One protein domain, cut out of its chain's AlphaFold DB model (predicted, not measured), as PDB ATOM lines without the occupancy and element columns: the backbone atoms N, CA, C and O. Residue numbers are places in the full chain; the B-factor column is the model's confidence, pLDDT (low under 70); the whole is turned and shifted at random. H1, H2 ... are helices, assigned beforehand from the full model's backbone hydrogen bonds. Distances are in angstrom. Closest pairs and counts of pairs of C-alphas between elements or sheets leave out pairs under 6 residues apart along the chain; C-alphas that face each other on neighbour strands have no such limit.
ATOM      1  N   GLY A 433      36.799  18.431 -93.234       87.31
ATOM      2  CA  GLY A 433      35.780  18.818 -94.215       87.31
ATOM      3  C   GLY A 433      36.202  18.764 -95.690       87.31
ATOM      4  O   GLY A 433      35.330  18.892 -96.547       87.31
ATOM      5  N   ARG A 434      37.490  18.571 -96.016       89.94
ATOM      6  CA  ARG A 434      37.963  18.434 -97.406       89.94
ATOM      7  C   ARG A 434      38.216  16.967 -97.745       89.94
ATOM      8  O   ARG A 434      39.096  16.336 -97.167       89.94
ATOM      9  N   ILE A 435      37.477  16.443 -98.718       90.25
ATOM     10  CA  ILE A 435      37.510  15.035 -99.134       90.25
ATOM     11  C   ILE A 435      38.167  14.940-100.516       90.25
ATOM     12  O   ILE A 435      37.785  15.654-101.444       90.25
ATOM     13  N   SER A 436      39.164  14.066-100.678       91.06
ATOM     14  CA  SER A 436      39.782  13.814-101.989       91.06
ATOM     15  C   SER A 436      38.862  12.969-102.882       91.06
ATOM     16  O   SER A 436      38.051  12.190-102.384       91.06
ATOM     17  N   LYS A 437      39.004  13.070-104.211       90.88
ATOM     18  CA  LYS A 437      38.198  12.268-105.156       90.88
ATOM     19  C   LYS A 437      38.375  10.758-104.943       90.88
ATOM     20  O   LYS A 437      37.394  10.025-104.930       90.88
ATOM     21  N   ALA A 438      39.603  10.323-104.647       92.31
ATOM     22  CA  ALA A 438      39.899   8.941-104.272       92.31
ATOM     23  C   ALA A 438      39.171   8.503-102.984       92.31
ATOM     24  O   ALA A 438      38.641   7.398-102.931       92.31
ATOM     25  N   LEU A 439      39.088   9.373-101.967       90.75
ATOM     26  CA  LEU A 439      38.348   9.075-100.737       90.75
ATOM     27  C   LEU A 439      36.825   9.082-100.962       90.75
ATOM     28  O   LEU A 439      36.144   8.232-100.402       90.75
ATOM     29  N   ARG A 440      36.288   9.965-101.823       90.88
ATOM     30  CA  ARG A 440      34.875   9.911-102.259       90.88
ATOM     31  C   ARG A 440      34.539   8.551-102.867       90.88
ATOM     32  O   ARG A 440      33.621   7.895-102.383       90.88
ATOM     33  N   ALA A 441      35.324   8.109-103.850       92.75
ATOM     34  CA  ALA A 441      35.137   6.813-104.500       92.75
ATOM     35  C   ALA A 441      35.248   5.641-103.504       92.75
ATOM     36  O   ALA A 441      34.392   4.761-103.499       92.75
ATOM     37  N   ALA A 442      36.241   5.660-102.606       93.50
ATOM     38  CA  ALA A 442      36.425   4.620-101.586       93.50
ATOM     39  C   ALA A 442      35.290   4.554-100.540       93.50
ATOM     40  O   ALA A 442      35.038   3.489 -99.986       93.50
ATOM     41  N   VAL A 443      34.598   5.668-100.280       90.12
ATOM     42  CA  VAL A 443      33.419   5.747 -99.391       90.12
ATOM     43  C   VAL A 443      32.107   5.447-100.148       90.12
ATOM     44  O   VAL A 443      31.046   5.374 -99.538       90.12
ATOM     45  N   GLY A 444      32.151   5.250-101.472       90.62
ATOM     46  CA  GLY A 444      30.959   5.042-102.304       90.62
ATOM     47  C   GLY A 444      30.157   6.322-102.580       90.62
ATOM     48  O   GLY A 444      29.002   6.253-102.994       90.62
ATOM     49  N   MET A 445      30.749   7.498-102.355       89.25
ATOM     50  CA  MET A 445      30.148   8.786-102.702       89.25
ATOM     51  C   MET A 445      30.379   9.133-104.175       89.25
ATOM     52  O   MET A 445      31.447   8.870-104.727       89.25
ATOM     53  N   SER A 446      29.426   9.844-104.782       85.81
ATOM     54  CA  SER A 446      29.597  10.418-106.121       85.81
ATOM     55  C   SER A 446      30.812  11.348-106.195       85.81
ATOM     56  O   SER A 446      31.036  12.153-105.282       85.81
ATOM     57  N   GLU A 447      31.517  11.339-107.327       80.38
ATOM     58  CA  GLU A 447      32.656  12.234-107.590       80.38
ATOM     59  C   GLU A 447      32.285  13.728-107.542       80.38
ATOM     60  O   GLU A 447      33.137  14.563-107.244       80.38
ATOM     61  N   ASN A 448      31.007  14.053-107.773       81.25
ATOM     62  CA  ASN A 448      30.450  15.404-107.709       81.25
ATOM     63  C   ASN A 448      30.685  16.054-106.336       81.25
ATOM     64  O   ASN A 448      30.048  15.703-105.340       81.25
ATOM     65  N   GLU A 449      31.557  17.062-106.301       81.12
ATOM     66  CA  GLU A 449      32.022  17.730-105.076       81.12
ATOM     67  C   GLU A 449      30.954  18.579-104.354       81.12
ATOM     68  O   GLU A 449      31.233  19.114-103.284       81.12
ATOM     69  N   ALA A 450      29.737  18.661-104.903       82.19
ATOM     70  CA  ALA A 450      28.566  19.308-104.306       82.19
ATOM     71  C   ALA A 450      27.671  18.359-103.475       82.19
ATOM     72  O   ALA A 450      26.775  18.819-102.775       82.19
ATOM     73  N   VAL A 451      27.887  17.036-103.520       88.25
ATOM     74  CA  VAL A 451      27.078  16.082-102.731       88.25
ATOM     75  C   VAL A 451      27.632  15.967-101.312       88.25
ATOM     76  O   VAL A 451      28.777  15.538-101.137       88.25
ATOM     77  N   ALA A 452      26.825  16.330-100.315       89.94
ATOM     78  CA  ALA A 452      27.192  16.305 -98.901       89.94
ATOM     79  C   ALA A 452      27.530  14.880 -98.398       89.94
ATOM     80  O   ALA A 452      26.827  13.929 -98.744       89.94
ATOM     81  N   PRO A 453      28.593  14.694 -97.589       91.38
ATOM     82  CA  PRO A 453      28.892  13.412 -96.953       91.38
ATOM     83  C   PRO A 453      27.857  13.017 -95.885       91.38
ATOM     84  O   PRO A 453      27.328  13.883 -95.187       91.38
ATOM     85  N   PRO A 454      27.595  11.706 -95.705       90.06
ATOM     86  CA  PRO A 454      26.442  11.203 -94.949       90.06
ATOM     87  C   PRO A 454      26.477  11.545 -93.454       90.06
ATOM     88  O   PRO A 454      25.435  11.671 -92.818       90.06
ATOM     89  N   TRP A 455      27.665  11.759 -92.884       90.69
ATOM     90  CA  TRP A 455      27.806  12.182 -91.490       90.69
ATOM     91  C   TRP A 455      27.315  13.612 -91.228       90.69
ATOM     92  O   TRP A 455      27.165  13.979 -90.070       90.69
ATOM     93  N   ILE A 456      27.047  14.424 -92.258       91.75
ATOM     94  CA  ILE A 456      26.484  15.767 -92.065       91.75
ATOM     95  C   ILE A 456      25.046  15.689 -91.551       91.75
ATOM     96  O   ILE A 456      24.709  16.449 -90.653       91.75
ATOM     97  N   THR A 457      24.233  14.733 -92.012       92.00
ATOM     98  CA  THR A 457      22.893  14.482 -91.446       92.00
ATOM     99  C   THR A 457      22.981  14.190 -89.946       92.00
ATOM    100  O   THR A 457      22.296  14.819 -89.148       92.00
ATOM    101  N   VAL A 458      23.935  13.345 -89.542       93.50
ATOM    102  CA  VAL A 458      24.203  13.032 -88.126       93.50
ATOM    103  C   VAL A 458      24.716  14.260 -87.347       93.50
ATOM    104  O   VAL A 458      24.461  14.377 -86.154       93.50
ATOM    105  N   MET A 459      25.396  15.212 -87.998       93.31
ATOM    106  CA  MET A 459      25.808  16.487 -87.382       93.31
ATOM    107  C   MET A 459      24.675  17.523 -87.276       93.31
ATOM    108  O   MET A 459      24.798  18.446 -86.474       93.31
ATOM    109  N   HIS A 460      23.573  17.385 -88.024       91.12
ATOM    110  CA  HIS A 460      22.339  18.142 -87.753       91.12
ATOM    111  C   HIS A 460      21.625  17.602 -86.504       91.12
ATOM    112  O   HIS A 460      21.096  18.383 -85.722       91.12
ATOM    113  N   GLU A 461      21.658  16.285 -86.283       93.69
ATOM    114  CA  GLU A 461      21.021  15.621 -85.132       93.69
ATOM    115  C   GLU A 461      21.829  15.753 -83.826       93.69
ATOM    116  O   GLU A 461      21.267  16.051 -82.774       93.69
ATOM    117  N   LEU A 462      23.150  15.537 -83.879       93.25
ATOM    118  CA  LEU A 462      24.047  15.560 -82.711       93.25
ATOM    119  C   LEU A 462      24.785  16.895 -82.517       93.25
ATOM    120  O   LEU A 462      25.451  17.093 -81.500       93.25
ATOM    121  N   GLY A 463      24.708  17.803 -83.493       90.62
ATOM    122  CA  GLY A 463      25.465  19.051 -83.511       90.62
ATOM    123  C   GLY A 463      26.922  18.906 -83.977       90.62
ATOM    124  O   GLY A 463      27.358  17.899 -84.543       90.62
ATOM    125  N   LYS A 464      27.700  19.973 -83.762       91.00
ATOM    126  CA  LYS A 464      29.088  20.086 -84.239       91.00
ATOM    127  C   LYS A 464      30.060  19.188 -83.456       91.00
ATOM    128  O   LYS A 464      29.942  19.086 -82.236       91.00
ATOM    129  N   PRO A 465      31.107  18.637 -84.105       91.56
ATOM    130  CA  PRO A 465      32.184  17.935 -83.409       91.56
ATOM    131  C   PRO A 465      32.834  18.803 -82.309       91.56
ATOM    132  O   PRO A 465      33.219  19.938 -82.608       91.56
ATOM    133  N   PRO A 466      33.054  18.286 -81.081       92.06
ATOM    134  CA  PRO A 466      33.580  19.073 -79.955       92.06
ATOM    135  C   PRO A 466      34.926  19.774 -80.202       92.06
ATOM    136  O   PRO A 466      35.194  20.819 -79.620       92.06
ATOM    137  N   SER A 467      35.772  19.243 -81.088       91.00
ATOM    138  CA  SER A 467      37.051  19.871 -81.466       91.00
ATOM    139  C   SER A 467      36.917  21.031 -82.464       91.00
ATOM    140  O   SER A 467      37.900  21.719 -82.725       91.00
ATOM    141  N   TYR A 468      35.734  21.236 -83.054       89.81
ATOM    142  CA  TYR A 468      35.498  22.140 -84.187       89.81
ATOM    143  C   TYR A 468      34.254  23.036 -84.014       89.81
ATOM    144  O   TYR A 468      33.716  23.540 -84.996       89.81
ATOM    145  N   LEU A 469      33.808  23.268 -82.771       89.62
ATOM    146  CA  LEU A 469      32.589  24.028 -82.442       89.62
ATOM    147  C   LEU A 469      32.538  25.433 -83.082       89.62
ATOM    148  O   LEU A 469      31.504  25.834 -83.612       89.62
ATOM    149  N   HIS A 470      33.661  26.158 -83.072       87.06
ATOM    150  CA  HIS A 470      33.786  27.525 -83.608       87.06
ATOM    151  C   HIS A 470      34.115  27.585 -85.113       87.06
ATOM    152  O   HIS A 470      34.454  28.648 -85.637       87.06
ATOM    153  N   LEU A 471      34.070  26.454 -85.823       88.88
ATOM    154  CA  LEU A 471      34.250  26.424 -87.273       88.88
ATOM    155  C   LEU A 471      32.900  26.432 -87.992       88.88
ATOM    156  O   LEU A 471      31.906  25.883 -87.515       88.88
ATOM    157  N   ILE A 472      32.893  27.044 -89.171       88.50
ATOM    158  CA  ILE A 472      31.825  26.935 -90.159       88.50
ATOM    159  C   ILE A 472      32.022  25.603 -90.884       88.50
ATOM    160  O   ILE A 472      33.042  25.394 -91.552       88.50
ATOM    161  N   ILE A 473      31.047  24.711 -90.756       90.75
ATOM    162  CA  ILE A 473      30.999  23.400 -91.396       90.75
ATOM    163  C   ILE A 473      30.078  23.508 -92.623       90.75
ATOM    164  O   ILE A 473      28.864  23.673 -92.466       90.75
ATOM    165  N   PRO A 474      30.616  23.424 -93.858       89.69
ATOM    166  CA  PRO A 474      29.789  23.354 -95.060       89.69
ATOM    167  C   PRO A 474      28.875  22.127 -94.998       89.69
ATOM    168  O   PRO A 474      29.329  21.036 -94.660       89.69
ATOM    169  N   GLY A 475      27.603  22.311 -95.336       88.12
ATOM    170  CA  GLY A 475      26.503  21.357 -95.194       88.12
ATOM    171  C   GLY A 475      25.742  21.439 -93.863       88.12
ATOM    172  O   GLY A 475      24.681  20.828 -93.759       88.12
ATOM    173  N   LEU A 476      26.243  22.191 -92.875       87.81
ATOM    174  CA  LEU A 476      25.598  22.399 -91.570       87.81
ATOM    175  C   LEU A 476      25.278  23.882 -91.322       87.81
ATOM    176  O   LEU A 476      24.121  24.227 -91.124       87.81
ATOM    177  N   ASP A 477      26.285  24.761 -91.382       87.25
ATOM    178  CA  ASP A 477      26.118  26.217 -91.196       87.25
ATOM    179  C   ASP A 477      25.820  26.973 -92.506       87.25
ATOM    180  O   ASP A 477      25.296  28.083 -92.501       87.25
ATOM    181  N   VAL A 478      26.268  26.408 -93.628       88.19
ATOM    182  CA  VAL A 478      26.301  26.995 -94.980       88.19
ATOM    183  C   VAL A 478      26.082  25.852 -95.974       88.19
ATOM    184  O   VAL A 478      26.322  24.699 -95.623       88.19
ATOM    185  N   GLU A 479      25.684  26.129 -97.216       87.88
ATOM    186  CA  GLU A 479      25.623  25.122 -98.287       87.88
ATOM    187  C   GLU A 479      26.910  24.276 -98.397       87.88
ATOM    188  O   GLU A 479      28.034  24.754 -98.183       87.88
ATOM    189  N   TYR A 480      26.758  22.984 -98.711       87.69
ATOM    190  CA  TYR A 480      27.895  22.069 -98.750       87.69
ATOM    191  C   TYR A 480      28.831  22.369 -99.926       87.69
ATOM    192  O   TYR A 480      28.453  22.318-101.094       87.69
ATOM    193  N   THR A 481      30.099  22.611 -99.599       87.38
ATOM    194  CA  THR A 481      31.191  22.796-100.556       87.38
ATOM    195  C   THR A 481      32.432  22.056-100.061       87.38
ATOM    196  O   THR A 481      32.788  22.134 -98.884       87.38
ATOM    197  N   ASN A 482      33.142  21.363-100.957       87.06
ATOM    198  CA  ASN A 482      34.340  20.567-100.636       87.06
ATOM    199  C   ASN A 482      35.610  21.416-100.356       87.06
ATOM    200  O   ASN A 482      36.738  21.012-100.643       87.06
ATOM    201  N   LEU A 483      35.434  22.624 -99.811       84.50
ATOM    202  CA  LEU A 483      36.503  23.584 -99.512       84.50
ATOM    203  C   LEU A 483      37.142  23.364 -98.126       84.50
ATOM    204  O   LEU A 483      38.185  23.948 -97.837       84.50
ATOM    205  N   GLY A 484      36.550  22.502 -97.293       86.69
ATOM    206  CA  GLY A 484      36.958  22.287 -95.903       86.69
ATOM    207  C   GLY A 484      36.242  23.202 -94.908       86.69
ATOM    208  O   GLY A 484      35.513  24.120 -95.288       86.69
ATOM    209  N   TYR A 485      36.440  22.934 -93.616       88.44
ATOM    210  CA  TYR A 485      35.886  23.767 -92.547       88.44
ATOM    211  C   TYR A 485      36.557  25.148 -92.549       88.44
ATOM    212  O   TYR A 485      37.785  25.249 -92.638       88.44
ATOM    213  N   LYS A 486      35.756  26.211 -92.450       85.00
ATOM    214  CA  LYS A 486      36.231  27.606 -92.447       85.00
ATOM    215  C   LYS A 486      36.218  28.153 -91.020       85.00
ATOM    216  O   LYS A 486      35.394  27.748 -90.206       85.00
ATOM    217  N   VAL A 487      37.115  29.083 -90.705       82.69
ATOM    218  CA  VAL A 487      37.070  29.813 -89.426       82.69
ATOM    219  C   VAL A 487      35.877  30.775 -89.446       82.69
ATOM    220  O   VAL A 487      35.598  31.380 -90.482       82.69
ATOM    221  N   GLN A 488      35.179  30.928 -88.317       68.12
ATOM    222  CA  GLN A 488      34.221  32.020 -88.131       68.12
ATOM    223  C   GLN A 488      34.976  33.354 -88.030       68.12
ATOM    224  O   GLN A 488      35.392  33.774 -86.952       68.12
ATOM    225  N   TYR A 489      35.178  34.016 -89.170       59.50
ATOM    226  CA  TYR A 489      35.637  35.401 -89.194       59.50
ATOM    227  C   TYR A 489      34.481  36.319 -88.779       59.50
ATOM    228  O   TYR A 489      33.515  36.474 -89.523       59.50
ATOM    229  N   GLY A 490      34.587  36.946 -87.605       49.97
ATOM    230  CA  GLY A 490      33.857  38.190 -87.348       49.97
ATOM    231  C   GLY A 490      34.423  39.329 -88.208       49.97
ATOM    232  O   GLY A 490      35.513  39.192 -88.763       49.97
ATOM    233  N   GLU A 491      33.728  40.471 -88.276       49.69
ATOM    234  CA  GLU A 491      34.126  41.640 -89.094       49.69
ATOM    235  C   GLU A 491      35.586  42.077 -88.888       49.69
ATOM    236  O   GLU A 491      36.250  42.544 -89.811       49.69
ATOM    237  N   LYS A 492      36.124  41.871 -87.682       46.03
ATOM    238  CA  LYS A 492      37.559  41.977 -87.401       46.03
ATOM    239  C   LYS A 492      38.226  40.645 -87.728       46.03
ATOM    240  O   LYS A 492      38.533  39.854 -86.836       46.03
TER     241      LYS A 492
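What this domain is: This is residues 433 to 492 of the 636 residues of the protein "Splicing factor 3B subunit 2" of Metschnikowia aff. pulcherrima (UniProt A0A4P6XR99). This is a piece with little regular structure: two short helices, H1 near one end and H2 along one side, set apart on a winding chain of loops. The loops of residues 463 to 492 fill the middle, and their last residues run out to the end far from H1. The printed part has 60 residues, with H1 then H2 and no named strand; its class is all helix, though the named elements hold only 14 residues. It is only just compact, close to loose, with a radius of gyration of the C-alphas of 12.2 A, and elongated, spanning 38 by 25 by 18 A.

How they stand to each other: Going along from Gly 433, you meet H1 at residues 437 to 442 and H2 at residues 455 to 462; the two are apart. In both helices every O i to N i+4 pair is within hydrogen-bond range. Further on, look at residues 471 to 472, which pair with residues 486 to 487, antiparallel.

Where its parts are: Find C-alpha 437 at (38.198, 12.268, -105.156); from there H1 runs 8.6 A to C-alpha 442. H2 runs 10.1 A from C-alpha 455 to C-alpha 462 at (24.047, 15.560, -82.711).

The domain as a whole: The two C-alphas farthest apart are those of Gly 444 and Lys 492, 40.4 A. The printed part has no cut. The link from H1 to H2 is long, with 12 residues. In the B-factor column, residues 488 to 492 are under 70.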